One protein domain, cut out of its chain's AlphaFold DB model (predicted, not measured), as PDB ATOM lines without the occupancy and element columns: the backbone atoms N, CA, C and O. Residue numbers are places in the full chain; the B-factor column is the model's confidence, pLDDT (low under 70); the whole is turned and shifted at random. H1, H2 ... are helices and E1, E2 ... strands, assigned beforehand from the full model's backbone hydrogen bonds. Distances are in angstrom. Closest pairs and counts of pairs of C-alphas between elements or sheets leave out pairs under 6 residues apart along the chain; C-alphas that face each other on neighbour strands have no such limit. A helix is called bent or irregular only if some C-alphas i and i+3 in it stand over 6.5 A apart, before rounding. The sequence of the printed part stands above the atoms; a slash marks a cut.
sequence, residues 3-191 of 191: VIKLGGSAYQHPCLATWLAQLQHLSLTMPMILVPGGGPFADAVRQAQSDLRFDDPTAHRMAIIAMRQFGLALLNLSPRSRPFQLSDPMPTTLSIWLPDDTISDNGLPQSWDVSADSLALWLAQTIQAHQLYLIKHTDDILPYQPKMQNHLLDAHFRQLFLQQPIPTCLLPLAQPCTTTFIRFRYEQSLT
ATOM      1  N   VAL A   3     -13.554 -25.387  14.483       97.75
ATOM      2  CA  VAL A   3     -13.694 -24.270  15.423       97.75
ATOM      3  C   VAL A   3     -13.449 -24.773  16.838       97.75
ATOM      4  O   VAL A   3     -13.998 -25.792  17.255       97.75
ATOM      5  N   ILE A   4     -12.611 -24.064  17.586       96.69
ATOM      6  CA  ILE A   4     -12.298 -24.372  18.980       96.69
ATOM      7  C   ILE A   4     -12.650 -23.149  19.810       96.69
ATOM      8  O   ILE A   4     -12.104 -22.078  19.587       96.69
ATOM      9  N   LYS A   5     -13.531 -23.292  20.792       96.56
ATOM     10  CA  LYS A   5     -13.866 -22.219  21.723       96.56
ATOM     11  C   LYS A   5     -13.059 -22.351  23.000       96.56
ATOM     12  O   LYS A   5     -13.139 -23.373  23.684       96.56
ATOM     13  N   LEU A   6     -12.373 -21.276  23.375       92.62
ATOM     14  CA  LEU A   6     -11.660 -21.155  24.641       92.62
ATOM     15  C   LEU A   6     -12.458 -20.291  25.626       92.62
ATOM     16  O   LEU A   6     -12.772 -19.136  25.351       92.62
ATOM     17  N   GLY A   7     -12.813 -20.846  26.785       86.50
ATOM     18  CA  GLY A   7     -13.506 -20.102  27.842       86.50
ATOM     19  C   GLY A   7     -12.649 -19.014  28.494       86.50
ATOM     20  O   GLY A   7     -11.425 -19.083  28.491       86.50
ATOM     21  N   GLY A   8     -13.305 -18.024  29.108       80.75
ATOM     22  CA  GLY A   8     -12.631 -16.948  29.842       80.75
ATOM     23  C   GLY A   8     -11.807 -17.431  31.040       80.75
ATOM     24  O   GLY A   8     -10.786 -16.829  31.354       80.75
ATOM     25  N   SER A   9     -12.176 -18.564  31.646       83.25
ATOM     26  CA  SER A   9     -11.404 -19.199  32.721       83.25
ATOM     27  C   SER A   9     -10.004 -19.646  32.287       83.25
ATOM     28  O   SER A   9      -9.119 -19.802  33.124       83.25
ATOM     29  N   ALA A  10      -9.761 -19.790  30.980       83.62
ATOM     30  CA  ALA A  10      -8.430 -20.070  30.462       83.62
ATOM     31  C   ALA A  10      -7.466 -18.880  30.592       83.62
ATOM     32  O   ALA A  10      -6.260 -19.094  30.531       83.62
ATOM     33  N   TYR A  11      -7.970 -17.653  30.788       84.75
ATOM     34  CA  TYR A  11      -7.161 -16.430  30.860       84.75
ATOM     35  C   TYR A  11      -6.034 -16.522  31.899       84.75
ATOM     36  O   TYR A  11      -4.924 -16.068  31.641       84.75
ATOM     37  N   GLN A  12      -6.301 -17.145  33.052       83.88
ATOM     38  CA  GLN A  12      -5.319 -17.329  34.132       83.88
ATOM     39  C   GLN A  12      -4.773 -18.758  34.207       83.88
ATOM     40  O   GLN A  12      -4.062 -19.101  35.151       83.88
ATOM     41  N   HIS A  13      -5.119 -19.622  33.252       85.69
ATOM     42  CA  HIS A  13      -4.756 -21.026  33.349       85.69
ATOM     43  C   HIS A  13      -3.254 -21.211  33.061       85.69
ATOM     44  O   HIS A  13      -2.804 -20.840  31.972       85.69
ATOM     45  N   PRO A  14      -2.471 -21.839  33.961       82.94
ATOM     46  CA  PRO A  14      -1.017 -21.967  33.801       82.94
ATOM     47  C   PRO A  14      -0.590 -22.646  32.493       82.94
ATOM     48  O   PRO A  14       0.453 -22.334  31.928       82.94
ATOM     49  N   CYS A  15      -1.417 -23.561  31.980       81.12
ATOM     50  CA  CYS A  15      -1.127 -24.307  30.755       81.12
ATOM     51  C   CYS A  15      -1.554 -23.603  29.453       81.12
ATOM     52  O   CYS A  15      -1.419 -24.208  28.389       81.12
ATOM     53  N   LEU A  16      -2.072 -22.365  29.495       86.81
ATOM     54  CA  LEU A  16      -2.586 -21.677  28.301       86.81
ATOM     55  C   LEU A  16      -1.541 -21.598  27.176       86.81
ATOM     56  O   LEU A  16      -1.832 -21.957  26.037       86.81
ATOM     57  N   ALA A  17      -0.313 -21.182  27.494       86.50
ATOM     58  CA  ALA A  17       0.761 -21.057  26.506       86.50
ATOM     59  C   ALA A  17       1.125 -22.410  25.868       86.50
ATOM     60  O   ALA A  17       1.255 -22.515  24.647       86.50
ATOM     61  N   THR A  18       1.231 -23.467  26.678       85.12
ATOM     62  CA  THR A  18       1.475 -24.834  26.194       85.12
ATOM     63  C   THR A  18       0.358 -25.299  25.266       85.12
ATOM     64  O   THR A  18       0.626 -25.879  24.215       85.12
ATOM     65  N   TRP A  19      -0.893 -25.006  25.620       86.44
ATOM     66  CA  TRP A  19      -2.051 -25.382  24.821       86.44
ATOM     67  C   TRP A  19      -2.069 -24.668  23.463       86.44
ATOM     68  O   TRP A  19      -2.230 -25.319  22.431       86.44
ATOM     69  N   LEU A  20      -1.795 -23.359  23.435       90.69
ATOM     70  CA  LEU A  20      -1.658 -22.594  22.188       90.69
ATOM     71  C   LEU A  20      -0.540 -23.151  21.295       90.69
ATOM     72  O   LEU A  20      -0.740 -23.306  20.090       90.69
ATOM     73  N   ALA A  21       0.609 -23.518  21.871       89.56
ATOM     74  CA  ALA A  21       1.714 -24.115  21.121       89.56
ATOM     75  C   ALA A  21       1.337 -25.473  20.497       89.56
ATOM     76  O   ALA A  21       1.679 -25.748  19.343       89.56
ATOM     77  N   GLN A  22       0.597 -26.311  21.225       88.94
ATOM     78  CA  GLN A  22       0.103 -27.586  20.702       88.94
ATOM     79  C   GLN A  22      -0.928 -27.390  19.581       88.94
ATOM     80  O   GLN A  22      -0.841 -28.063  18.553       88.94
ATOM     81  N   LEU A  23      -1.871 -26.453  19.734       91.38
ATOM     82  CA  LEU A  23      -2.820 -26.103  18.670       91.38
ATOM     83  C   LEU A  23      -2.105 -25.589  17.422       91.38
ATOM     84  O   LEU A  23      -2.429 -26.004  16.310       91.38
ATOM     85  N   GLN A  24      -1.089 -24.745  17.600       92.00
ATOM     86  CA  GLN A  24      -0.282 -24.246  16.495       92.00
ATOM     87  C   GLN A  24       0.373 -25.396  15.722       92.00
ATOM     88  O   GLN A  24       0.340 -25.390  14.493       92.00
ATOM     89  N   HIS A  25       0.926 -26.394  16.417       90.81
ATOM     90  CA  HIS A  25       1.496 -27.577  15.772       90.81
ATOM     91  C   HIS A  25       0.438 -28.392  15.012       90.81
ATOM     92  O   HIS A  25       0.650 -28.747  13.855       90.81
ATOM     93  N   LEU A  26      -0.717 -28.665  15.631       90.44
ATOM     94  CA  LEU A  26      -1.815 -29.396  14.981       90.44
ATOM     95  C   LEU A  26      -2.369 -28.667  13.754       90.44
ATOM     96  O   LEU A  26      -2.768 -29.300  12.780       90.44
ATOM     97  N   SER A  27      -2.362 -27.337  13.777       92.69
ATOM     98  CA  SER A  27      -2.916 -26.535  12.690       92.69
ATOM     99  C   SER A  27      -2.170 -26.636  11.361       92.69
ATOM    100  O   SER A  27      -2.694 -26.188  10.346       92.69
ATOM    101  N   LEU A  28      -0.973 -27.234  11.355       90.69
ATOM    102  CA  LEU A  28      -0.199 -27.488  10.138       90.69
ATOM    103  C   LEU A  28      -0.859 -28.528   9.223       90.69
ATOM    104  O   LEU A  28      -0.653 -28.492   8.016       90.69
ATOM    105  N   THR A  29      -1.639 -29.453   9.786       90.62
ATOM    106  CA  THR A  29      -2.372 -30.480   9.025       90.62
ATOM    107  C   THR A  29      -3.885 -30.293   9.089       90.62
ATOM    108  O   THR A  29      -4.626 -30.919   8.332       90.62
ATOM    109  N   MET A  30      -4.351 -29.436   9.994       90.62
ATOM    110  CA  MET A  30      -5.760 -29.278  10.322       90.62
ATOM    111  C   MET A  30      -6.059 -27.807  10.640       90.62
ATOM    112  O   MET A  30      -6.034 -27.406  11.807       90.62
ATOM    113  N   PRO A  31      -6.334 -26.987   9.609       93.44
ATOM    114  CA  PRO A  31      -6.646 -25.577   9.790       93.44
ATOM    115  C   PRO A  31      -7.796 -25.378  10.779       93.44
ATOM    116  O   PRO A  31      -8.795 -26.113  10.756       93.44
ATOM    117  N   MET A  32      -7.636 -24.393  11.661       96.38
ATOM    118  CA  MET A  32      -8.522 -24.201  12.801       96.38
ATOM    119  C   MET A  32      -8.688 -22.729  13.162       96.38
ATOM    120  O   MET A  32      -7.761 -21.930  13.025       96.38
ATOM    121  N   ILE A  33      -9.867 -22.399  13.681       98.25
ATOM    122  CA  ILE A  33     -10.194 -21.075  14.207       98.25
ATOM    123  C   ILE A  33     -10.440 -21.193  15.707       98.25
ATOM    124  O   ILE A  33     -11.306 -21.948  16.153       98.25
ATOM    125  N   LEU A  34      -9.677 -20.434  16.488       97.56
ATOM    126  CA  LEU A  34      -9.844 -20.300  17.925       97.56
ATOM    127  C   LEU A  34     -10.786 -19.130  18.229       97.56
ATOM    128  O   LEU A  34     -10.501 -17.987  17.875       97.56
ATOM    129  N   VAL A  35     -11.888 -19.411  18.917       97.94
ATOM    130  CA  VAL A  35     -12.869 -18.428  19.382       97.94
ATOM    131  C   VAL A  35     -12.583 -18.088  20.846       97.94
ATOM    132  O   VAL A  35     -12.757 -18.953  21.713       97.94
ATOM    133  N   PRO A  36     -12.139 -16.857  21.156       96.56
ATOM    134  CA  PRO A  36     -11.931 -16.430  22.532       96.56
ATOM    135  C   PRO A  36     -13.264 -16.168  23.239       96.56
ATOM    136  O   PRO A  36     -14.219 -15.667  22.651       96.56
ATOM    137  N   GLY A  37     -13.323 -16.467  24.535       95.31
ATOM    138  CA  GLY A  37     -14.330 -15.901  25.431       95.31
ATOM    139  C   GLY A  37     -14.033 -14.440  25.781       95.31
ATOM    140  O   GLY A  37     -13.093 -13.846  25.269       95.31
ATOM    141  N   GLY A  38     -14.811 -13.857  26.693       93.31
ATOM    142  CA  GLY A  38     -14.565 -12.489  27.169       93.31
ATOM    143  C   GLY A  38     -13.585 -12.384  28.344       93.31
ATOM    144  O   GLY A  38     -12.997 -11.327  28.550       93.31
ATOM    145  N   GLY A  39     -13.392 -13.463  29.114       91.69
ATOM    146  CA  GLY A  39     -12.490 -13.475  30.276       91.69
ATOM    147  C   GLY A  39     -12.738 -12.310  31.250       91.69
ATOM    148  O   GLY A  39     -13.878 -11.846  31.349       91.69
ATOM    149  N   PRO A  40     -11.687 -11.787  31.912       95.38
ATOM    150  CA  PRO A  40     -11.831 -10.660  32.836       95.38
ATOM    151  C   PRO A  40     -12.340  -9.383  32.152       95.38
ATOM    152  O   PRO A  40     -12.909  -8.518  32.812       95.38
ATOM    153  N   PHE A  41     -12.185  -9.259  30.829       96.62
ATOM    154  CA  PHE A  41     -12.706  -8.115  30.085       96.62
ATOM    155  C   PHE A  41     -14.241  -8.107  30.075       96.62
ATOM    156  O   PHE A  41     -14.841  -7.057  30.279       96.62
ATOM    157  N   ALA A  42     -14.895  -9.260  29.899       96.06
ATOM    158  CA  ALA A  42     -16.358  -9.337  29.968       96.06
ATOM    159  C   ALA A  42     -16.879  -9.255  31.408       96.06
ATOM    160  O   ALA A  42     -17.986  -8.772  31.630       96.06
ATOM    161  N   ASP A  43     -16.088  -9.680  32.393       96.75
ATOM    162  CA  ASP A  43     -16.431  -9.485  33.804       96.75
ATOM    163  C   ASP A  43     -16.465  -7.990  34.158       96.75
ATOM    164  O   ASP A  43     -17.401  -7.536  34.815       96.75
ATOM    165  N   ALA A  44     -15.531  -7.195  33.618       98.12
ATOM    166  CA  ALA A  44     -15.567  -5.737  33.739       98.12
ATOM    167  C   ALA A  44     -16.813  -5.117  33.079       98.12
ATOM    168  O   ALA A  44     -17.384  -4.172  33.621       98.12
ATOM    169  N   VAL A  45     -17.280  -5.666  31.950       97.94
ATOM    170  CA  VAL A  45     -18.540  -5.232  31.316       97.94
ATOM    171  C   VAL A  45     -19.737  -5.505  32.222       97.94
ATOM    172  O   VAL A  45     -20.572  -4.621  32.387       97.94
ATOM    173  N   ARG A  46     -19.813  -6.688  32.850       97.75
ATOM    174  CA  ARG A  46     -20.894  -7.010  33.802       97.75
ATOM    175  C   ARG A  46     -20.912  -6.051  34.984       97.75
ATOM    176  O   ARG A  46     -21.977  -5.570  35.361       97.75
ATOM    177  N   GLN A  47     -19.738  -5.748  35.535       98.50
ATOM    178  CA  GLN A  47     -19.612  -4.784  36.625       98.50
ATOM    179  C   GLN A  47     -20.085  -3.392  36.183       98.50
ATOM    180  O   GLN A  47     -20.954  -2.805  36.821       98.50
ATOM    181  N   ALA A  48     -19.602  -2.908  35.035       98.50
ATOM    182  CA  ALA A  48     -20.010  -1.618  34.490       98.50
ATOM    183  C   ALA A  48     -21.520  -1.553  34.205       98.50
ATOM    184  O   ALA A  48     -22.136  -0.520  34.459       98.50
ATOM    185  N   GLN A  49     -22.128  -2.640  33.718       98.56
ATOM    186  CA  GLN A  49     -23.572  -2.704  33.488       98.56
ATOM    187  C   GLN A  49     -24.343  -2.592  34.801       98.56
ATOM    188  O   GLN A  49     -25.313  -1.843  34.869       98.56
ATOM    189  N   SER A  50     -23.909  -3.295  35.847       98.25
ATOM    190  CA  SER A  50     -24.510  -3.186  37.178       98.25
ATOM    191  C   SER A  50     -24.436  -1.753  37.716       98.25
ATOM    192  O   SER A  50     -25.425  -1.231  38.239       98.25
ATOM    193  N   ASP A  51     -23.284  -1.102  37.554       98.44
ATOM    194  CA  ASP A  51     -23.024   0.223  38.119       98.44
ATOM    195  C   ASP A  51     -23.745   1.342  37.352       98.44
ATOM    196  O   ASP A  51     -24.342   2.234  37.957       98.44
ATOM    197  N   LEU A  52     -23.716   1.291  36.017       98.31
ATOM    198  CA  LEU A  52     -24.255   2.334  35.135       98.31
ATOM    199  C   LEU A  52     -25.673   2.041  34.627       98.31
ATOM    200  O   LEU A  52     -26.331   2.946  34.116       98.31
ATOM    201  N   ARG A  53     -26.150   0.802  34.779       97.94
ATOM    202  CA  ARG A  53     -27.494   0.336  34.392       97.94
ATOM    203  C   ARG A  53     -27.834   0.521  32.911       97.94
ATOM    204  O   ARG A  53     -28.981   0.812  32.577       97.94
ATOM    205  N   PHE A  54     -26.856   0.360  32.020       98.31
ATOM    206  CA  PHE A  54     -27.143   0.283  30.586       98.31
ATOM    207  C   PHE A  54     -27.821  -1.045  30.219       98.31
ATOM    208  O   PHE A  54     -27.764  -2.029  30.962       98.31
ATOM    209  N   ASP A  55     -28.503  -1.050  29.076       97.69
ATOM    210  CA  ASP A  55     -29.317  -2.175  28.631       97.69
ATOM    211  C   ASP A  55     -28.488  -3.390  28.169       97.69
ATOM    212  O   ASP A  55     -27.282  -3.312  27.918       97.69
ATOM    213  N   ASP A  56     -29.156  -4.541  28.080       96.44
ATOM    214  CA  ASP A  56     -28.554  -5.804  27.648       96.44
ATOM    215  C   ASP A  56     -27.952  -5.741  26.234       96.44
ATOM    216  O   ASP A  56     -26.831  -6.227  26.067       96.44
ATOM    217  N   PRO A  57     -28.590  -5.102  25.231       95.31
ATOM    218  CA  PRO A  57     -27.974  -4.922  23.919       95.31
ATOM    219  C   PRO A  57     -26.627  -4.193  23.969       95.31
ATOM    220  O   PRO A  57     -25.659  -4.616  23.327       95.31
ATOM    221  N   THR A  58     -26.530  -3.126  24.769       96.06
ATOM    222  CA  THR A  58     -25.275  -2.394  24.983       96.06
ATOM    223  C   THR A  58     -24.239  -3.279  25.671       96.06
ATOM    224  O   THR A  58     -23.098  -3.366  25.209       96.06
ATOM    225  N   ALA A  59     -24.630  -3.997  26.727       96.44
ATOM    226  CA  ALA A  59     -23.742  -4.911  27.440       96.44
ATOM    227  C   ALA A  59     -23.220  -6.044  26.549       96.44
ATOM    228  O   ALA A  59     -22.031  -6.361  26.574       96.44
ATOM    229  N   HIS A  60     -24.086  -6.613  25.716       95.31
ATOM    230  CA  HIS A  60     -23.736  -7.681  24.793       95.31
ATOM    231  C   HIS A  60     -22.711  -7.209  23.749       95.31
ATOM    232  O   HIS A  60     -21.697  -7.875  23.537       95.31
ATOM    233  N   ARG A  61     -22.892  -6.015  23.165       95.00
ATOM    234  CA  ARG A  61     -21.893  -5.399  22.265       95.00
ATOM    235  C   ARG A  61     -20.546  -5.196  22.958       95.00
ATOM    236  O   ARG A  61     -19.502  -5.569  22.425       95.00
ATOM    237  N   MET A  62     -20.555  -4.680  24.185       96.12
ATOM    238  CA  MET A  62     -19.331  -4.525  24.978       96.12
ATOM    239  C   MET A  62     -18.665  -5.875  25.290       96.12
ATOM    240  O   MET A  62     -17.437  -5.973  25.273       96.12
ATOM    241  N   ALA A  63     -19.444  -6.935  25.522       95.38
ATOM    242  CA  ALA A  63     -18.923  -8.285  25.727       95.38
ATOM    243  C   ALA A  63     -18.254  -8.859  24.462       95.38
ATOM    244  O   ALA A  63     -17.233  -9.545  24.568       95.38
ATOM    245  N   ILE A  64     -18.755  -8.533  23.266       95.12
ATOM    246  CA  ILE A  64     -18.100  -8.874  21.991       95.12
ATOM    247  C   ILE A  64     -16.748  -8.148  21.868       95.12
ATOM    248  O   ILE A  64     -15.732  -8.768  21.537       95.12
ATOM    249  N   ILE A  65     -16.685  -6.863  22.225       96.00
ATOM    250  CA  ILE A  65     -15.420  -6.107  22.265       96.00
ATOM    251  C   ILE A  65     -14.450  -6.724  23.287       96.00
ATOM    252  O   ILE A  65     -13.250  -6.832  23.028       96.00
ATOM    253  N   ALA A  66     -14.944  -7.184  24.437       96.38
ATOM    254  CA  ALA A  66     -14.152  -7.925  25.417       96.38
ATOM    255  C   ALA A  66     -13.575  -9.238  24.846       96.38
ATOM    256  O   ALA A  66     -12.409  -9.552  25.094       96.38
ATOM    257  N   MET A  67     -14.335  -9.975  24.027       96.62
ATOM    258  CA  MET A  67     -13.808 -11.141  23.304       96.62
ATOM    259  C   MET A  67     -12.682 -10.752  22.343       96.62
ATOM    260  O   MET A  67     -11.654 -11.431  22.299       96.62
ATOM    261  N   ARG A  68     -12.827  -9.635  21.619       96.81
ATOM    262  CA  ARG A  68     -11.771  -9.102  20.744       96.81
ATOM    263  C   ARG A  68     -10.505  -8.755  21.529       96.81
ATOM    264  O   ARG A  68      -9.412  -9.110  21.090       96.81
ATOM    265  N   GLN A  69     -10.635  -8.124  22.698       96.94
ATOM    266  CA  GLN A  69      -9.502  -7.829  23.586       96.94
ATOM    267  C   GLN A  69      -8.764  -9.105  24.001       96.94
ATOM    268  O   GLN A  69      -7.535  -9.164  23.913       96.94
ATOM    269  N   PHE A  70      -9.496 -10.157  24.387       96.44
ATOM    270  CA  PHE A  70      -8.854 -11.425  24.722       96.44
ATOM    271  C   PHE A  70      -8.205 -12.084  23.498       96.44
ATOM    272  O   PHE A  70      -7.080 -12.567  23.593       96.44
ATOM    273  N   GLY A  71      -8.851 -12.035  22.330       96.75
ATOM    274  CA  GLY A  71      -8.273 -12.508  21.071       96.75
ATOM    275  C   GLY A  71      -6.940 -11.834  20.728       96.75
ATOM    276  O   GLY A  71      -5.983 -12.520  20.369       96.75
ATOM    277  N   LEU A  72      -6.831 -10.515  20.920       96.69
ATOM    278  CA  LEU A  72      -5.574  -9.774  20.742       96.69
ATOM    279  C   LEU A  72      -4.479 -10.245  21.708       96.69
ATOM    280  O   LEU A  72      -3.333 -10.431  21.296       96.69
ATOM    281  N   ALA A  73      -4.820 -10.497  22.974       95.69
ATOM    282  CA  ALA A  73      -3.870 -11.051  23.936       95.69
ATOM    283  C   ALA A  73      -3.391 -12.456  23.519       95.69
ATOM    284  O   ALA A  73      -2.194 -12.741  23.568       95.69
ATOM    285  N   LEU A  74      -4.300 -13.317  23.053       95.50
ATOM    286  CA  LEU A  74      -3.958 -14.659  22.574       95.50
ATOM    287  C   LEU A  74      -3.072 -14.629  21.319       95.50
ATOM    288  O   LEU A  74      -2.162 -15.449  21.218       95.50
ATOM    289  N   LEU A  75      -3.283 -13.681  20.398       96.25
ATOM    290  CA  LEU A  75      -2.413 -13.481  19.229       96.25
ATOM    291  C   LEU A  75      -0.973 -13.173  19.645       96.25
ATOM    292  O   LEU A  75      -0.036 -13.740  19.087       96.25
ATOM    293  N   ASN A  76      -0.789 -12.336  20.667       95.25
ATOM    294  CA  ASN A  76       0.541 -12.058  21.205       95.25
ATOM    295  C   ASN A  76       1.177 -13.301  21.860       95.25
ATOM    296  O   ASN A  76       2.373 -13.539  21.715       95.25
ATOM    297  N   LEU A  77       0.380 -14.114  22.561       92.69
ATOM    298  CA  LEU A  77       0.840 -15.355  23.199       92.69
ATOM    299  C   LEU A  77       1.079 -16.505  22.206       92.69
ATOM    300  O   LEU A  77       1.771 -17.466  22.544       92.69
ATOM    301  N   SER A  78       0.534 -16.416  20.991       92.25
ATOM    302  CA  SER A  78       0.706 -17.392  19.912       92.25
ATOM    303  C   SER A  78       1.233 -16.706  18.642       92.25
ATOM    304  O   SER A  78       0.478 -16.494  17.690       92.25
ATOM    305  N   PRO A  79       2.541 -16.384  18.565       86.69
ATOM    306  CA  PRO A  79       3.093 -15.499  17.528       86.69
ATOM    307  C   PRO A  79       2.962 -16.001  16.083       86.69
ATOM    308  O   PRO A  79       3.174 -15.245  15.138       86.69
ATOM    309  N   ARG A  80       2.678 -17.294  15.892       92.88
ATOM    310  CA  ARG A  80       2.486 -17.915  14.570       92.88
ATOM    311  C   ARG A  80       1.021 -17.959  14.135       92.88
ATOM    312  O   ARG A  80       0.760 -18.258  12.970       92.88
ATOM    313  N   SER A  81       0.095 -17.665  15.044       95.00
ATOM    314  CA  SER A  81      -1.322 -17.566  14.719       95.00
ATOM    315  C   SER A  81      -1.623 -16.263  13.981       95.00
ATOM    316  O   SER A  81      -0.877 -15.284  14.071       95.00
ATOM    317  N   ARG A  82      -2.706 -16.253  13.204       96.06
ATOM    318  CA  ARG A  82      -3.160 -15.068  12.463       96.06
ATOM    319  C   ARG A  82      -4.492 -14.564  13.016       96.06
ATOM    320  O   ARG A  82      -5.281 -15.377  13.495       96.06
ATOM    321  N   PRO A  83      -4.777 -13.254  12.966       97.44
ATOM    322  CA  PRO A  83      -6.136 -12.789  13.206       97.44
ATOM    323  C   PRO A  83      -7.071 -13.357  12.131       97.44
ATOM    324  O   PRO A  83      -6.636 -13.651  11.016       97.44
ATOM    325  N   PHE A  84      -8.342 -13.520  12.478       97.25
ATOM    326  CA  PHE A  84      -9.400 -13.890  11.548       97.25
ATOM    327  C   PHE A  84     -10.654 -13.062  11.827       97.25
ATOM    328  O   PHE A  84     -11.111 -12.988  12.970       97.25
ATOM    329  N   GLN A  85     -11.216 -12.473  10.781       95.88
ATOM    330  CA  GLN A  85     -12.543 -11.867  10.724       95.88
ATOM    331  C   GLN A  85     -13.376 -12.601   9.669       95.88
ATOM    332  O   GLN A  85     -12.837 -13.243   8.776       95.88
ATOM    333  N   LEU A  86     -14.705 -12.515   9.751       92.00
ATOM    334  CA  LEU A  86     -15.579 -13.290   8.859       92.00
ATOM    335  C   LEU A  86     -15.435 -12.899   7.375       92.00
ATOM    336  O   LEU A  86     -15.687 -13.720   6.499       92.00
ATOM    337  N   SER A  87     -15.008 -11.665   7.097       91.38
ATOM    338  CA  SER A  87     -14.697 -11.172   5.750       91.38
ATOM    339  C   SER A  87     -13.380 -11.703   5.177       91.38
ATOM    340  O   SER A  87     -13.115 -11.506   3.991       91.38
ATOM    341  N   ASP A  88     -12.536 -12.325   6.002       93.25
ATOM    342  CA  ASP A  88     -11.236 -12.824   5.571       93.25
ATOM    343  C   ASP A  88     -11.377 -14.144   4.796       93.25
ATOM    344  O   ASP A  88     -12.307 -14.927   5.024       93.25
ATOM    345  N   PRO A  89     -10.416 -14.462   3.909       95.06
ATOM    346  CA  PRO A  89     -10.302 -15.798   3.345       95.06
ATOM    347  C   PRO A  89     -10.208 -16.868   4.439       95.06
ATOM    348  O   PRO A  89      -9.631 -16.645   5.507       95.06
ATOM    349  N   MET A  90     -10.718 -18.069   4.148       95.75
ATOM    350  CA  MET A  90     -10.607 -19.190   5.081       95.75
ATOM    351  C   MET A  90      -9.143 -19.478   5.438       95.75
ATOM    352  O   MET A  90      -8.300 -19.579   4.540       95.75
ATOM    353  N   PRO A  91      -8.820 -19.627   6.735       94.44
ATOM    354  CA  PRO A  91      -7.441 -19.774   7.160       94.44
ATOM    355  C   PRO A  91      -6.857 -21.131   6.767       94.44
ATOM    356  O   PRO A  91      -7.549 -22.143   6.685       94.44
ATOM    357  N   THR A  92      -5.543 -21.158   6.566       93.81
ATOM    358  CA  THR A  92      -4.768 -22.371   6.252       93.81
ATOM    359  C   THR A  92      -3.966 -22.893   7.446       93.81
ATOM    360  O   THR A  92      -3.295 -23.914   7.345       93.81
ATOM    361  N   THR A  93      -4.023 -22.202   8.586       94.81
ATOM    362  CA  THR A  93      -3.329 -22.544   9.835       94.81
ATOM    363  C   THR A  93      -4.198 -22.133  11.031       94.81
ATOM    364  O   THR A  93      -5.391 -21.883  10.862       94.81
ATOM    365  N   LEU A  94      -3.635 -22.098  12.241       96.88
ATOM    366  CA  LEU A  94      -4.309 -21.592  13.429       96.88
ATOM    367  C   LEU A  94      -4.558 -20.094  13.265       96.88
ATOM    368  O   LEU A  94      -3.616 -19.298  13.218       96.88
ATOM    369  N   SER A  95      -5.829 -19.717  13.260       97.88
ATOM    370  CA  SER A  95      -6.236 -18.324  13.366       97.88
ATOM    371  C   SER A  95      -7.066 -18.078  14.615       97.88
ATOM    372  O   SER A  95      -7.740 -18.974  15.115       97.88
ATOM    373  N   ILE A  96      -7.016 -16.855  15.131       98.12
ATOM    374  CA  ILE A  96      -7.769 -16.417  16.306       98.12
ATOM    375  C   ILE A  96      -8.827 -15.436  15.837       98.12
ATOM    376  O   ILE A  96      -8.514 -14.425  15.204       98.12
ATOM    377  N   TRP A  97     -10.081 -15.743  16.147       98.06
ATOM    378  CA  TRP A  97     -11.193 -14.894  15.767       98.06
ATOM    379  C   TRP A  97     -11.152 -13.581  16.544       98.06
ATOM    380  O   TRP A  97     -11.108 -13.568  17.776       98.06
ATOM    381  N   LEU A  98     -11.171 -12.476  15.804       97.12
ATOM    382  CA  LEU A  98     -11.327 -11.129  16.326       97.12
ATOM    383  C   LEU A  98     -12.720 -10.643  15.939       97.12
ATOM    384  O   LEU A  98     -12.868 -10.028  14.881       97.12
ATOM    385  N   PRO A  99     -13.745 -10.927  16.761       93.50
ATOM    386  CA  PRO A  99     -15.085 -10.472  16.449       93.50
ATOM    387  C   PRO A  99     -15.116  -8.939  16.368       93.50
ATOM    388  O   PRO A  99     -14.328  -8.242  17.018       93.50
ATOM    389  N   ASP A 100     -15.991  -8.416  15.524       85.69
ATOM    390  CA  ASP A 100     -16.280  -6.992  15.402       85.69
ATOM    391  C   ASP A 100     -17.784  -6.746  15.560       85.69
ATOM    392  O   ASP A 100     -18.575  -7.681  15.709       85.69
ATOM    393  N   ASP A 101     -18.171  -5.475  15.562       76.44
ATOM    394  CA  ASP A 101     -19.534  -5.067  15.888       76.44
ATOM    395  C   ASP A 101     -20.578  -5.589  14.891       76.44
ATOM    396  O   ASP A 101     -21.747  -5.707  15.266       76.44
ATOM    397  N   THR A 102     -20.174  -5.979  13.671       78.56
ATOM    398  CA  THR A 102     -21.087  -6.510  12.638       78.56
ATOM    399  C   THR A 102     -21.736  -7.828  13.049       78.56
ATOM    400  O   THR A 102     -22.825  -8.162  12.586       78.56
ATOM    401  N   ILE A 103     -21.127  -8.555  13.992       82.94
ATOM    402  CA  ILE A 103     -21.715  -9.761  14.588       82.94
ATOM    403  C   ILE A 103     -23.019  -9.446  15.311       82.94
ATOM    404  O   ILE A 103     -23.869 -10.320  15.414       82.94
ATOM    405  N   SER A 104     -23.228  -8.217  15.775       74.88
ATOM    406  CA  SER A 104     -24.487  -7.838  16.426       74.88
ATOM    407  C   SER A 104     -25.700  -7.982  15.496       74.88
ATOM    408  O   SER A 104     -26.815  -8.153  15.987       74.88
ATOM    409  N   ASP A 105     -25.488  -7.972  14.177       77.88
ATOM    410  CA  ASP A 105     -26.541  -8.085  13.161       77.88
ATOM    411  C   ASP A 105     -26.780  -9.536  12.704       77.88
ATOM    412  O   ASP A 105     -27.514  -9.793  11.750       77.88
ATOM    413  N   ASN A 106     -26.193 -10.518  13.396       80.75
ATOM    414  CA  ASN A 106     -26.297 -11.937  13.049       80.75
ATOM    415  C   ASN A 106     -27.655 -12.594  13.367       80.75
ATOM    416  O   ASN A 106     -27.831 -13.788  13.115       80.75
ATOM    417  N   GLY A 107     -28.598 -11.838  13.934       85.62
ATOM    418  CA  GLY A 107     -29.929 -12.313  14.314       85.62
ATOM    419  C   GLY A 107     -29.996 -13.072  15.643       85.62
ATOM    420  O   GLY A 107     -31.081 -13.520  16.017       85.62
ATOM    421  N   LEU A 108     -28.884 -13.216  16.372       90.62
ATOM    422  CA  LEU A 108     -28.896 -13.769  17.727       90.62
ATOM    423  C   LEU A 108     -29.430 -12.734  18.732       90.62
ATOM    424  O   LEU A 108     -29.227 -11.530  18.552       90.62
ATOM    425  N   PRO A 109     -30.078 -13.180  19.824       93.00
ATOM    426  CA  PRO A 109     -30.453 -12.292  20.918       93.00
ATOM    427  C   PRO A 109     -29.248 -11.516  21.460       93.00
ATOM    428  O   PRO A 109     -28.214 -12.099  21.774       93.00
ATOM    429  N   GLN A 110     -29.390 -10.200  21.613       94.00
ATOM    430  CA  GLN A 110     -28.367  -9.351  22.229       94.00
ATOM    431  C   GLN A 110     -28.605  -9.277  23.746       94.00
ATOM    432  O   GLN A 110     -29.021  -8.248  24.273       94.00
ATOM    433  N   SER A 111     -28.407 -10.405  24.431       94.62
ATOM    434  CA  SER A 111     -28.554 -10.546  25.886       94.62
ATOM    435  C   SER A 111     -27.504 -11.502  26.453       94.62
ATOM    436  O   SER A 111     -26.792 -12.176  25.711       94.62
ATOM    437  N   TRP A 112     -27.423 -11.609  27.781       94.44
ATOM    438  CA  TRP A 112     -26.521 -12.557  28.446       94.44
ATOM    439  C   TRP A 112     -26.907 -14.036  28.274       94.44
ATOM    440  O   TRP A 112     -26.115 -14.908  28.639       94.44
ATOM    441  N   ASP A 113     -28.071 -14.330  27.684       94.06
ATOM    442  CA  ASP A 113     -28.450 -15.694  27.288       94.06
ATOM    443  C   ASP A 113     -27.588 -16.221  26.133       94.06
ATOM    444  O   ASP A 113     -27.493 -17.436  25.940       94.06
ATOM    445  N   VAL A 114     -26.956 -15.313  25.381       93.88
ATOM    446  CA  VAL A 114     -25.980 -15.602  24.331       93.88
ATOM    447  C   VAL A 114     -24.591 -15.264  24.861       93.88
ATOM    448  O   VAL A 114     -24.292 -14.132  25.234       93.88
ATOM    449  N   SER A 115     -23.709 -16.261  24.888       93.00
ATOM    450  CA  SER A 115     -22.312 -16.080  25.278       93.00
ATOM    451  C   SER A 115     -21.366 -16.486  24.146       93.00
ATOM    452  O   SER A 115     -21.777 -16.879  23.053       93.00
ATOM    453  N   ALA A 116     -20.062 -16.460  24.432       94.69
ATOM    454  CA  ALA A 116     -19.039 -16.963  23.525       94.69
ATOM    455  C   ALA A 116     -19.238 -18.436  23.104       94.69
ATOM    456  O   ALA A 116     -18.660 -18.838  22.099       94.69
ATOM    457  N   ASP A 117     -20.005 -19.256  23.840       95.88
ATOM    458  CA  ASP A 117     -20.338 -20.615  23.382       95.88
ATOM    459  C   ASP A 117     -21.302 -20.581  22.193       95.88
ATOM    460  O   ASP A 117     -20.994 -21.159  21.149       95.88
ATOM    461  N   SER A 118     -22.433 -19.879  22.325       96.31
ATOM    462  CA  SER A 118     -23.379 -19.672  21.223       96.31
ATOM    463  C   SER A 118     -22.736 -18.960  20.039       96.31
ATOM    464  O   SER A 118     -22.944 -19.371  18.903       96.31
ATOM    465  N   LEU A 119     -21.892 -17.952  20.279       96.75
ATOM    466  CA  LEU A 119     -21.169 -17.266  19.203       96.75
ATOM    467  C   LEU A 119     -20.169 -18.185  18.484       96.75
ATOM    468  O   LEU A 119     -20.022 -18.091  17.268       96.75
ATOM    469  N   ALA A 120     -19.507 -19.099  19.201       97.62
ATOM    470  CA  ALA A 120     -18.632 -20.089  18.574       97.62
ATOM    471  C   ALA A 120     -19.414 -21.099  17.727       97.62
ATOM    472  O   ALA A 120     -18.952 -21.475  16.649       97.62
ATOM    473  N   LEU A 121     -20.590 -21.526  18.197       97.75
ATOM    474  CA  LEU A 121     -21.492 -22.381  17.427       97.75
ATOM    475  C   LEU A 121     -22.013 -21.669  16.183       97.75
ATOM    476  O   LEU A 121     -21.937 -22.240  15.098       97.75
ATOM    477  N   TRP A 122     -22.468 -20.427  16.333       97.31
ATOM    478  CA  TRP A 122     -22.898 -19.591  15.221       97.31
ATOM    479  C   TRP A 122     -21.790 -19.472  14.176       97.31
ATOM    480  O   TRP A 122     -22.007 -19.830  13.024       97.31
ATOM    481  N   LEU A 123     -20.571 -19.097  14.583       97.12
ATOM    482  CA  LEU A 123     -19.438 -18.988  13.664       97.12
ATOM    483  C   LEU A 123     -19.176 -20.313  12.942       97.12
ATOM    484  O   LEU A 123     -18.997 -20.333  11.726       97.12
ATOM    485  N   ALA A 124     -19.162 -21.420  13.686       97.81
ATOM    486  CA  ALA A 124     -18.934 -22.748  13.137       97.81
ATOM    487  C   ALA A 124     -20.016 -23.155  12.122       97.81
ATOM    488  O   ALA A 124     -19.687 -23.735  11.090       97.81
ATOM    489  N   GLN A 125     -21.281 -22.813  12.367       96.81
ATOM    490  CA  GLN A 125     -22.383 -23.007  11.421       96.81
ATOM    491  C   GLN A 125     -22.228 -22.113  10.181       96.81
ATOM    492  O   GLN A 125     -22.348 -22.609   9.058       96.81
ATOM    493  N   THR A 126     -21.899 -20.829  10.368       95.38
ATOM    494  CA  THR A 126     -21.724 -19.839   9.291       95.38
ATOM    495  C   THR A 126     -20.628 -20.240   8.310       95.38
ATOM    496  O   THR A 126     -20.825 -20.138   7.103       95.38
ATOM    497  N   ILE A 127     -19.492 -20.739   8.803       95.69
ATOM    498  CA  ILE A 127     -18.373 -21.176   7.950       95.69
ATOM    499  C   ILE A 127     -18.467 -22.651   7.533       95.69
ATOM    500  O   ILE A 127     -17.523 -23.180   6.947       95.69
ATOM    501  N   GLN A 128     -19.561 -23.337   7.887       95.94
ATOM    502  CA  GLN A 128     -19.756 -24.771   7.643       95.94
ATOM    503  C   GLN A 128     -18.576 -25.617   8.161       95.94
ATOM    504  O   GLN A 128     -18.029 -26.494   7.483       95.94
ATOM    505  N   ALA A 129     -18.139 -25.322   9.385       96.06
ATOM    506  CA  ALA A 129     -17.084 -26.061  10.053       96.06
ATOM    507  C   ALA A 129     -17.475 -27.534  10.219       96.06
ATOM    508  O   ALA A 129     -18.632 -27.889  10.427       96.06
ATOM    509  N   HIS A 130     -16.472 -28.402  10.165       94.62
ATOM    510  CA  HIS A 130     -16.671 -29.847  10.254       94.62
ATOM    511  C   HIS A 130     -16.924 -30.282  11.701       94.62
ATOM    512  O   HIS A 130     -17.557 -31.302  11.950       94.62
ATOM    513  N   GLN A 131     -16.393 -29.515  12.654       95.19
ATOM    514  CA  GLN A 131     -16.402 -29.850  14.065       95.19
ATOM    515  C   GLN A 131     -16.264 -28.580  14.909       95.19
ATOM    516  O   GLN A 131     -15.440 -27.709  14.607       95.19
ATOM    517  N   LEU A 132     -17.028 -28.527  15.998       97.25
ATOM    518  CA  LEU A 132     -16.880 -27.576  17.091       97.25
ATOM    519  C   LEU A 132     -16.341 -28.286  18.336       97.25
ATOM    520  O   LEU A 132     -16.865 -29.315  18.775       97.25
ATOM    521  N   TYR A 133     -15.309 -27.709  18.939       95.44
ATOM    522  CA  TYR A 133     -14.816 -28.102  20.252       95.44
ATOM    523  C   TYR A 133     -15.021 -26.971  21.251       95.44
ATOM    524  O   TYR A 133     -14.633 -25.835  20.995       95.44
ATOM    525  N   LEU A 134     -15.602 -27.279  22.406       94.19
ATOM    526  CA  LEU A 134     -15.826 -26.329  23.492       94.19
ATOM    527  C   LEU A 134     -14.938 -26.712  24.670       94.19
ATOM    528  O   LEU A 134     -15.168 -27.738  25.308       94.19
ATOM    529  N   ILE A 135     -13.933 -25.895  24.977       90.19
ATOM    530  CA  ILE A 135     -13.079 -26.138  26.140       90.19
ATOM    531  C   ILE A 135     -13.815 -25.699  27.407       90.19
ATOM    532  O   ILE A 135     -14.198 -24.529  27.545       90.19
ATOM    533  N   LYS A 136     -14.034 -26.646  28.321       87.12
ATOM    534  CA  LYS A 136     -14.864 -26.500  29.520       87.12
ATOM    535  C   LYS A 136     -14.208 -27.148  30.739       87.12
ATOM    536  O   LYS A 136     -13.281 -27.944  30.622       87.12
ATOM    537  N   HIS A 137     -14.697 -26.797  31.925       82.25
ATOM    538  CA  HIS A 137     -14.357 -27.505  33.159       82.25
ATOM    539  C   HIS A 137     -15.194 -28.784  33.243       82.25
ATOM    540  O   HIS A 137     -16.237 -28.814  33.888       82.25
ATOM    541  N   THR A 138     -14.764 -29.806  32.510       81.62
ATOM    542  CA  THR A 138     -15.282 -31.175  32.585       81.62
ATOM    543  C   THR A 138     -14.140 -32.106  32.964       81.62
ATOM    544  O   THR A 138     -12.976 -31.754  32.763       81.62
ATOM    545  N   ASP A 139     -14.468 -33.282  33.492       80.12
ATOM    546  CA  ASP A 139     -13.476 -34.332  33.744       80.12
ATOM    547  C   ASP A 139     -13.214 -35.157  32.477       80.12
ATOM    548  O   ASP A 139     -12.075 -35.521  32.183       80.12
ATOM    549  N   ASP A 140     -14.265 -35.358  31.677       82.88
ATOM    550  CA  ASP A 140     -14.248 -36.194  30.483       82.88
ATOM    551  C   ASP A 140     -14.480 -35.403  29.194       82.88
ATOM    552  O   ASP A 140     -14.949 -34.256  29.179       82.88
ATOM    553  N   ILE A 141     -14.174 -36.073  28.085       86.69
ATOM    554  CA  ILE A 141     -14.515 -35.636  26.738       86.69
ATOM    555  C   ILE A 141     -15.926 -36.108  26.407       86.69
ATOM    556  O   ILE A 141     -16.198 -37.306  26.363       86.69
ATOM    557  N   LEU A 142     -16.821 -35.160  26.135       88.06
ATOM    558  CA  LEU A 142     -18.247 -35.436  25.987       88.06
ATOM    559  C   LEU A 142     -18.750 -34.946  24.625       88.06
ATOM    560  O   LEU A 142     -18.733 -33.740  24.369       88.06
ATOM    561  N   PRO A 143     -19.249 -35.828  23.742       91.19
ATOM    562  CA  PRO A 143     -20.057 -35.399  22.609       91.19
ATOM    563  C   PRO A 143     -21.276 -34.627  23.118       91.19
ATOM    564  O   PRO A 143     -21.998 -35.111  23.989       91.19
ATOM    565  N   TYR A 144     -21.515 -33.432  22.584       92.50
ATOM    566  CA  TYR A 144     -22.700 -32.673  22.960       92.50
ATOM    567  C   TYR A 144     -23.954 -33.360  22.416       92.50
ATOM    568  O   TYR A 144     -24.033 -33.683  21.231       92.50
ATOM    569  N   GLN A 145     -24.954 -33.536  23.277       90.38
ATOM    570  CA  GLN A 145     -26.287 -33.976  22.882       90.38
ATOM    571  C   GLN A 145     -27.339 -32.989  23.410       90.38
ATOM    572  O   GLN A 145     -27.313 -32.663  24.596       90.38
ATOM    573  N   PRO A 146     -28.339 -32.577  22.605       86.19
ATOM    574  CA  PRO A 146     -29.355 -31.598  23.025       86.19
ATOM    575  C   PRO A 146     -30.236 -32.018  24.209       86.19
ATOM    576  O   PRO A 146     -30.975 -31.195  24.749       86.19
ATOM    577  N   LYS A 147     -30.231 -33.312  24.556       84.31
ATOM    578  CA  LYS A 147     -30.951 -33.868  25.712       84.31
ATOM    579  C   LYS A 147     -30.149 -33.769  27.010       84.31
ATOM    580  O   LYS A 147     -30.721 -33.973  28.074       84.31
ATOM    581  N   MET A 148     -28.850 -33.473  26.935       79.00
ATOM    582  CA  MET A 148     -28.036 -33.243  28.122       79.00
ATOM    583  C   MET A 148     -28.537 -31.981  28.821       79.00
ATOM    584  O   MET A 148     -28.526 -30.896  28.240       79.00
ATOM    585  N   GLN A 149     -28.950 -32.115  30.077       64.19
ATOM    586  CA  GLN A 149     -29.101 -30.968  30.961       64.19
ATOM    587  C   GLN A 149     -27.697 -30.535  31.359       64.19
ATOM    588  O   GLN A 149     -27.073 -31.151  32.217       64.19
ATOM    589  N   ASN A 150     -27.155 -29.548  30.652       66.00
ATOM    590  CA  ASN A 150     -25.784 -29.127  30.867       66.00
ATOM    591  C   ASN A 150     -25.717 -27.621  31.112       66.00
ATOM    592  O   ASN A 150     -25.756 -26.833  30.171       66.00
ATOM    593  N   HIS A 151     -25.574 -27.238  32.383       77.75
ATOM    594  CA  HIS A 151     -25.373 -25.848  32.812       77.75
ATOM    595  C   HIS A 151     -24.006 -25.277  32.395       77.75
ATOM    596  O   HIS A 151     -23.683 -24.141  32.724       77.75
ATOM    597  N   LEU A 152     -23.179 -26.057  31.690       85.31
ATOM    598  CA  LEU A 152     -21.880 -25.611  31.201       85.31
ATOM    599  C   LEU A 152     -21.969 -24.684  29.987       85.31
ATOM    600  O   LEU A 152     -20.967 -24.036  29.685       85.31
ATOM    601  N   LEU A 153     -23.093 -24.654  29.266       91.88
ATOM    602  CA  LEU A 153     -23.297 -23.817  28.077       91.88
ATOM    603  C   LEU A 153     -24.337 -22.733  28.355       91.88
ATOM    604  O   LEU A 153     -25.178 -22.893  29.239       91.88
ATOM    605  N   ASP A 154     -24.281 -21.645  27.589       93.25
ATOM    606  CA  ASP A 154     -25.297 -20.595  27.673       93.25
ATOM    607  C   ASP A 154     -26.688 -21.068  27.214       93.25
ATOM    608  O   ASP A 154     -26.844 -22.098  26.545       93.25
ATOM    609  N   ALA A 155     -27.713 -20.318  27.625       93.25
ATOM    610  CA  ALA A 155     -29.111 -20.702  27.471       93.25
ATOM    611  C   ALA A 155     -29.537 -20.811  26.000       93.25
ATOM    612  O   ALA A 155     -30.364 -21.663  25.654       93.25
ATOM    613  N   HIS A 156     -28.953 -19.990  25.122       94.25
ATOM    614  CA  HIS A 156     -29.310 -19.968  23.708       94.25
ATOM    615  C   HIS A 156     -28.664 -21.102  22.895       94.25
ATOM    616  O   HIS A 156     -29.210 -21.506  21.862       94.25
ATOM    617  N   PHE A 157     -27.562 -21.686  23.378       95.62
ATOM    618  CA  PHE A 157     -26.763 -22.663  22.630       95.62
ATOM    619  C   PHE A 157     -27.599 -23.817  22.072       95.62
ATOM    620  O   PHE A 157     -27.487 -24.180  20.902       95.62
ATOM    621  N   ARG A 158     -28.472 -24.399  22.904       95.19
ATOM    622  CA  ARG A 158     -29.308 -25.539  22.507       95.19
ATOM    623  C   ARG A 158     -30.257 -25.176  21.369       95.19
ATOM    624  O   ARG A 158     -30.439 -25.976  20.455       95.19
ATOM    625  N   GLN A 159     -30.890 -24.007  21.447       93.88
ATOM    626  CA  GLN A 159     -31.827 -23.551  20.425       93.88
ATOM    627  C   GLN A 159     -31.105 -23.372  19.090       93.88
ATOM    628  O   GLN A 159     -31.562 -23.912  18.084       93.88
ATOM    629  N   LEU A 160     -29.957 -22.694  19.105       95.00
ATOM    630  CA  LEU A 160     -29.133 -22.485  17.919       95.00
ATOM    631  C   LEU A 160     -28.610 -23.809  17.335       95.00
ATOM    632  O   LEU A 160     -28.628 -24.018  16.123       95.00
ATOM    633  N   PHE A 161     -28.203 -24.750  18.191       96.06
ATOM    634  CA  PHE A 161     -27.720 -26.064  17.761       96.06
ATOM    635  C   PHE A 161     -28.797 -26.856  17.022       96.06
ATOM    636  O   PHE A 161     -28.510 -27.495  16.015       96.06
ATOM    637  N   LEU A 162     -30.039 -26.824  17.509       95.00
ATOM    638  CA  LEU A 162     -31.147 -27.559  16.895       95.00
ATOM    639  C   LEU A 162     -31.535 -27.020  15.512       95.00
ATOM    640  O   LEU A 162     -32.084 -27.779  14.719       95.00
ATOM    641  N   GLN A 163     -31.251 -25.748  15.219       94.31
ATOM    642  CA  GLN A 163     -31.522 -25.149  13.908       94.31
ATOM    643  C   GLN A 163     -30.569 -25.678  12.831       94.31
ATOM    644  O   GLN A 163     -31.007 -25.989  11.726       94.31
ATOM    645  N   GLN A 164     -29.281 -25.815  13.156       95.00
ATOM    646  CA  GLN A 164     -28.270 -26.332  12.234       95.00
ATOM    647  C   GLN A 164     -27.222 -27.167  12.992       95.00
ATOM    648  O   GLN A 164     -26.158 -26.658  13.353       95.00
ATOM    649  N   PRO A 165     -27.496 -28.451  13.269       95.81
ATOM    650  CA  PRO A 165     -26.584 -29.276  14.049       95.81
ATOM    651  C   PRO A 165     -25.223 -29.426  13.369       95.81
ATOM    652  O   PRO A 165     -25.140 -29.751  12.186       95.81
ATOM    653  N   ILE A 166     -24.157 -29.262  14.149       96.31
ATOM    654  CA  ILE A 166     -22.787 -29.589  13.743       96.31
ATOM    655  C   ILE A 166     -22.162 -30.527  14.780       96.31
ATOM    656  O   ILE A 166     -22.464 -30.400  15.973       96.31
ATOM    657  N   PRO A 167     -21.276 -31.457  14.388       95.94
ATOM    658  CA  PRO A 167     -20.530 -32.268  15.341       95.94
ATOM    659  C   PRO A 167     -19.864 -31.396  16.414       95.94
ATOM    660  O   PRO A 167     -19.037 -30.537  16.117       95.94
ATOM    661  N   THR A 168     -20.267 -31.583  17.672       95.62
ATOM    662  CA  THR A 168     -19.832 -30.747  18.797       95.62
ATOM    663  C   THR A 168     -19.340 -31.626  19.938       95.62
ATOM    664  O   THR A 168     -19.980 -32.620  20.283       95.62
ATOM    665  N   CYS A 169     -18.201 -31.283  20.533       93.50
ATOM    666  CA  CYS A 169     -17.648 -31.983  21.693       93.50
ATOM    667  C   CYS A 169     -17.182 -30.985  22.755       93.50
ATOM    668  O   CYS A 169     -16.554 -29.975  22.440       93.50
ATOM    669  N   LEU A 170     -17.463 -31.293  24.015       91.56
ATOM    670  CA  LEU A 170     -16.914 -30.606  25.171       91.56
ATOM    671  C   LEU A 170     -15.609 -31.301  25.540       91.56
ATOM    672  O   LEU A 170     -15.578 -32.528  25.658       91.56
ATOM    673  N   LEU A 171     -14.543 -30.522  25.691       88.56
ATOM    674  CA  LEU A 171     -13.228 -31.024  26.065       88.56
ATOM    675  C   LEU A 171     -12.792 -30.420  27.407       88.56
ATOM    676  O   LEU A 171     -13.041 -29.232  27.639       88.56
ATOM    677  N   PRO A 172     -12.090 -31.188  28.252       85.00
ATOM    678  CA  PRO A 172     -11.606 -30.714  29.540       85.00
ATOM    679  C   PRO A 172     -10.487 -29.671  29.373       85.00
ATOM    680  O   PRO A 172      -9.553 -29.846  28.585       85.00
ATOM    681  N   LEU A 173     -10.546 -28.589  30.152       76.38
ATOM    682  CA  LEU A 173      -9.489 -27.568  30.212       76.38
ATOM    683  C   LEU A 173      -8.203 -28.101  30.874       76.38
ATOM    684  O   LEU A 173      -7.107 -27.681  30.515       76.38
ATOM    685  N   ALA A 174      -8.336 -29.024  31.831       64.81
ATOM    686  CA  ALA A 174      -7.253 -29.450  32.719       64.81
ATOM    687  C   ALA A 174      -6.358 -30.576  32.165       64.81
ATOM    688  O   ALA A 174      -5.396 -30.961  32.830       64.81
ATOM    689  N   GLN A 175      -6.634 -31.120  30.973       58.44
ATOM    690  CA  GLN A 175      -5.882 -32.266  30.457       58.44
ATOM    691  C   GLN A 175      -4.937 -31.881  29.304       58.44
ATOM    692  O   GLN A 175      -5.392 -31.384  28.272       58.44
ATOM    693  N   PRO A 176      -3.629 -32.200  29.390       50.16
ATOM    694  CA  PRO A 176      -2.709 -32.071  28.256       50.16
ATOM    695  C   PRO A 176      -3.077 -32.981  27.062       50.16
ATOM    696  O   PRO A 176      -2.543 -32.794  25.972       50.16
ATOM    697  N   CYS A 177      -4.011 -33.927  27.241       53.38
ATOM    698  CA  CYS A 177      -4.530 -34.845  26.219       53.38
ATOM    699  C   CYS A 177      -5.609 -34.242  25.299       53.38
ATOM    700  O   CYS A 177      -5.993 -34.871  24.311       53.38
ATOM    701  N   THR A 178      -6.090 -33.026  25.577       59.56
ATOM    702  CA  THR A 178      -7.137 -32.364  24.781       59.56
ATOM    703  C   THR A 178      -6.737 -32.216  23.311       59.56
ATOM    704  O   THR A 178      -7.549 -32.418  22.411       59.56
ATOM    705  N   THR A 179      -5.462 -31.946  23.039       61.00
ATOM    706  CA  THR A 179      -4.926 -31.815  21.676       61.00
ATOM    707  C   THR A 179      -4.719 -33.173  20.995       61.00
ATOM    708  O   THR A 179      -4.983 -33.307  19.799       61.00
ATOM    709  N   THR A 180      -4.365 -34.217  21.751       59.97
ATOM    710  CA  THR A 180      -4.306 -35.607  21.264       59.97
ATOM    711  C   THR A 180      -5.669 -36.098  20.778       59.97
ATOM    712  O   THR A 180      -5.757 -36.707  19.712       59.97
ATOM    713  N   PHE A 181      -6.743 -35.789  21.510       62.19
ATOM    714  CA  PHE A 181      -8.096 -36.169  21.103       62.19
ATOM    715  C   PHE A 181      -8.557 -35.449  19.833       62.19
ATOM    716  O   PHE A 181      -9.115 -36.083  18.938       62.19
ATOM    717  N   ILE A 182      -8.299 -34.139  19.732       69.25
ATOM    718  CA  ILE A 182      -8.645 -33.355  18.536       69.25
ATOM    719  C   ILE A 182      -8.003 -33.988  17.293       69.25
ATOM    720  O   ILE A 182      -8.679 -34.164  16.279       69.25
ATOM    721  N   ARG A 183      -6.725 -34.384  17.387       64.19
ATOM    722  CA  ARG A 183      -6.014 -35.075  16.303       64.19
ATOM    723  C   ARG A 183      -6.669 -36.408  15.936       64.19
ATOM    724  O   ARG A 183      -6.975 -36.619  14.767       64.19
ATOM    725  N   PHE A 184      -6.918 -37.270  16.924       58.19
ATOM    726  CA  PHE A 184      -7.518 -38.590  16.702       58.19
ATOM    727  C   PHE A 184      -8.879 -38.500  15.996       58.19
ATOM    728  O   PHE A 184      -9.154 -39.235  15.051       58.19
ATOM    729  N   ARG A 185      -9.738 -37.566  16.422       62.41
ATOM    730  CA  ARG A 185     -11.056 -37.367  15.806       62.41
ATOM    731  C   ARG A 185     -10.981 -36.832  14.382       62.41
ATOM    732  O   ARG A 185     -11.786 -37.247  13.554       62.41
ATOM    733  N   TYR A 186     -10.045 -35.931  14.093       61.56
ATOM    734  CA  TYR A 186      -9.868 -35.417  12.737       61.56
ATOM    735  C   TYR A 186      -9.436 -36.514  11.766       61.56
ATOM    736  O   TYR A 186     -10.022 -36.636  10.692       61.56
ATOM    737  N   GLU A 187      -8.486 -37.360  12.172       65.44
ATOM    738  CA  GLU A 187      -8.026 -38.500  11.369       65.44
ATOM    739  C   GLU A 187      -9.183 -39.467  11.030       65.44
ATOM    740  O   GLU A 187      -9.266 -39.919   9.893       65.44
ATOM    741  N   GLN A 188     -10.135 -39.699  11.946       58.97
ATOM    742  CA  GLN A 188     -11.336 -40.509  11.670       58.97
ATOM    743  C   GLN A 188     -12.394 -39.828  10.789       58.97
ATOM    744  O   GLN A 188     -13.251 -40.509  10.242       58.97
ATOM    745  N   SER A 189     -12.387 -38.498  10.668       58.28
ATOM    746  CA  SER A 189     -13.355 -37.777   9.822       58.28
ATOM    747  C   SER A 189     -12.981 -37.752   8.334       58.28
ATOM    748  O   SER A 189     -13.794 -37.347   7.508       58.28
ATOM    749  N   LEU A 190     -11.748 -38.155   8.003       55.97
ATOM    750  CA  LEU A 190     -11.210 -38.212   6.638       55.97
ATOM    751  C   LEU A 190     -11.354 -39.603   5.984       55.97
ATOM    752  O   LEU A 190     -11.023 -39.742   4.806       55.97
ATOM    753  N   THR A 191     -11.811 -40.608   6.738       43.97
ATOM    754  CA  THR A 191     -12.083 -41.993   6.299       43.97
ATOM    755  C   THR A 191     -13.574 -42.250   6.188       43.97
ATOM    756  O   THR A 191     -13.987 -42.861   5.181       43.97
TER     757      THR A 191
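This is residues 3 to 191 of the 191 residues of the protein "Delta 1-pyrroline-5-carboxylate synthetase" of Gammaproteobacteria bacterium (UniProt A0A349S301). A strongly twisted, parallel sheet of six strands forms the core, with H2, H4 and H8 over one face and H6 over the other, three layers in all; H7 packs on H6. The hairpin of H3 and H4 reaches to one end of the longest axis. The printed part has 189 residues, with eight named helices and six named strands in the order E1 H1 H2 E2 H3 H4 E3 E4 H5 H6 E5 H7 E6 H8; the sheet's order is E3 E4 E2 E1 E5 E6, and the class is mixed, helices and strands. It is compact, with a radius of gyration of the C-alphas of 15.8 A and spans of 51 by 38 by 34 A.

E1, residues 3 to 6, begins at C-alpha 3 (-13.694, -24.270, 15.423). H1, residues 8 to 12, is only just irregular: C-alphas 9 and 12 are 6.52 A apart. H2 is residues 16 to 26, E2 32 to 36, H3 39 to 52, 20.3 A long, and H4 56 to 77, 31.2 A long. E3 is residues 82 to 84, E4 94 to 97, H5 101 to 105, H6 116 to 126, E5 131 to 136, H7 157 to 163 and E6 168 to 172. H8, residues 178 to 189, ends at C-alpha 189 (-13.355, -37.777, 9.822).

Within hydrogen-bond range are N 84 and O 96 of E3 and E4, 2.9 A, N 34 and O 95 of E2 and E4, 2.8 A, N 35 and O 4 of E2 and E1, 2.8 A, N 5 and O 133 of E1 and E5, 2.8 A, and N 134 and O 169 of E5 and E6, 2.9 A. E1, H1 H2, E2 and E5, H7, E6 are strand-helix-strand units, parallel neighbour strands with helices between; E2, H3 H4, E3 and E4, H5 H6, E5 are split ones, with other strands between; the four crossovers are right-handed. H6 lies over E1, height 8.0 A, closest at the C-alphas of Val 3 and Ala 124, 5.9 A. H2 and H8 lie on the opposite face, heights 9.9 A and 10.2 A, and touch at a shallow tilt of 23 degrees, the closest C-alphas being Gln 22 and Thr 179, 6.6 A. H4 is on the sheet, its closest C-alpha to E4 being Gly 71 to Ile 96, 6.2 A. H1 only grazes the sheet; its Gly 8 touches H3 at Gly 39, C-alphas 3.5 A apart. H3 and H4, a helical hairpin, touch at a shallow tilt of 27 degrees, opposite ways, closest at the C-alphas of Phe 41 and Ala 66, 4.9 A. H5 touches H4 at the C-alphas of Asp 101 and Arg 61, 6.8 A. H7 touches H6 at a shallow tilt of 18 degrees, the same way, closest at the C-alphas of Phe 157 and Ser 118, 4.7 A; the helix packing is mostly aligned, the three pairs H2 and H8, H3 and H4, and H6 and H7 each touching at a shallow tilt. Every O i to N i+4 pair is within hydrogen-bond range in H2, H3, H4, H6, H7 and H8; H1 and H5 have 0 of 1, beside 1 of 2 and 2 of 2 O i to N i+3 pairs.

The C-alphas of Leu 52 and Thr 191, the two farthest apart, are 54.3 A apart. The printed part has no cut. The link from E5 to H7, residues 137 to 156, is long; its residues 142 to 143 pair antiparallel with residues 169 to 170 of E6. The mean pLDDT of the printed part is 89.1; residues 149 to 150 and 174 to 191 are under 70.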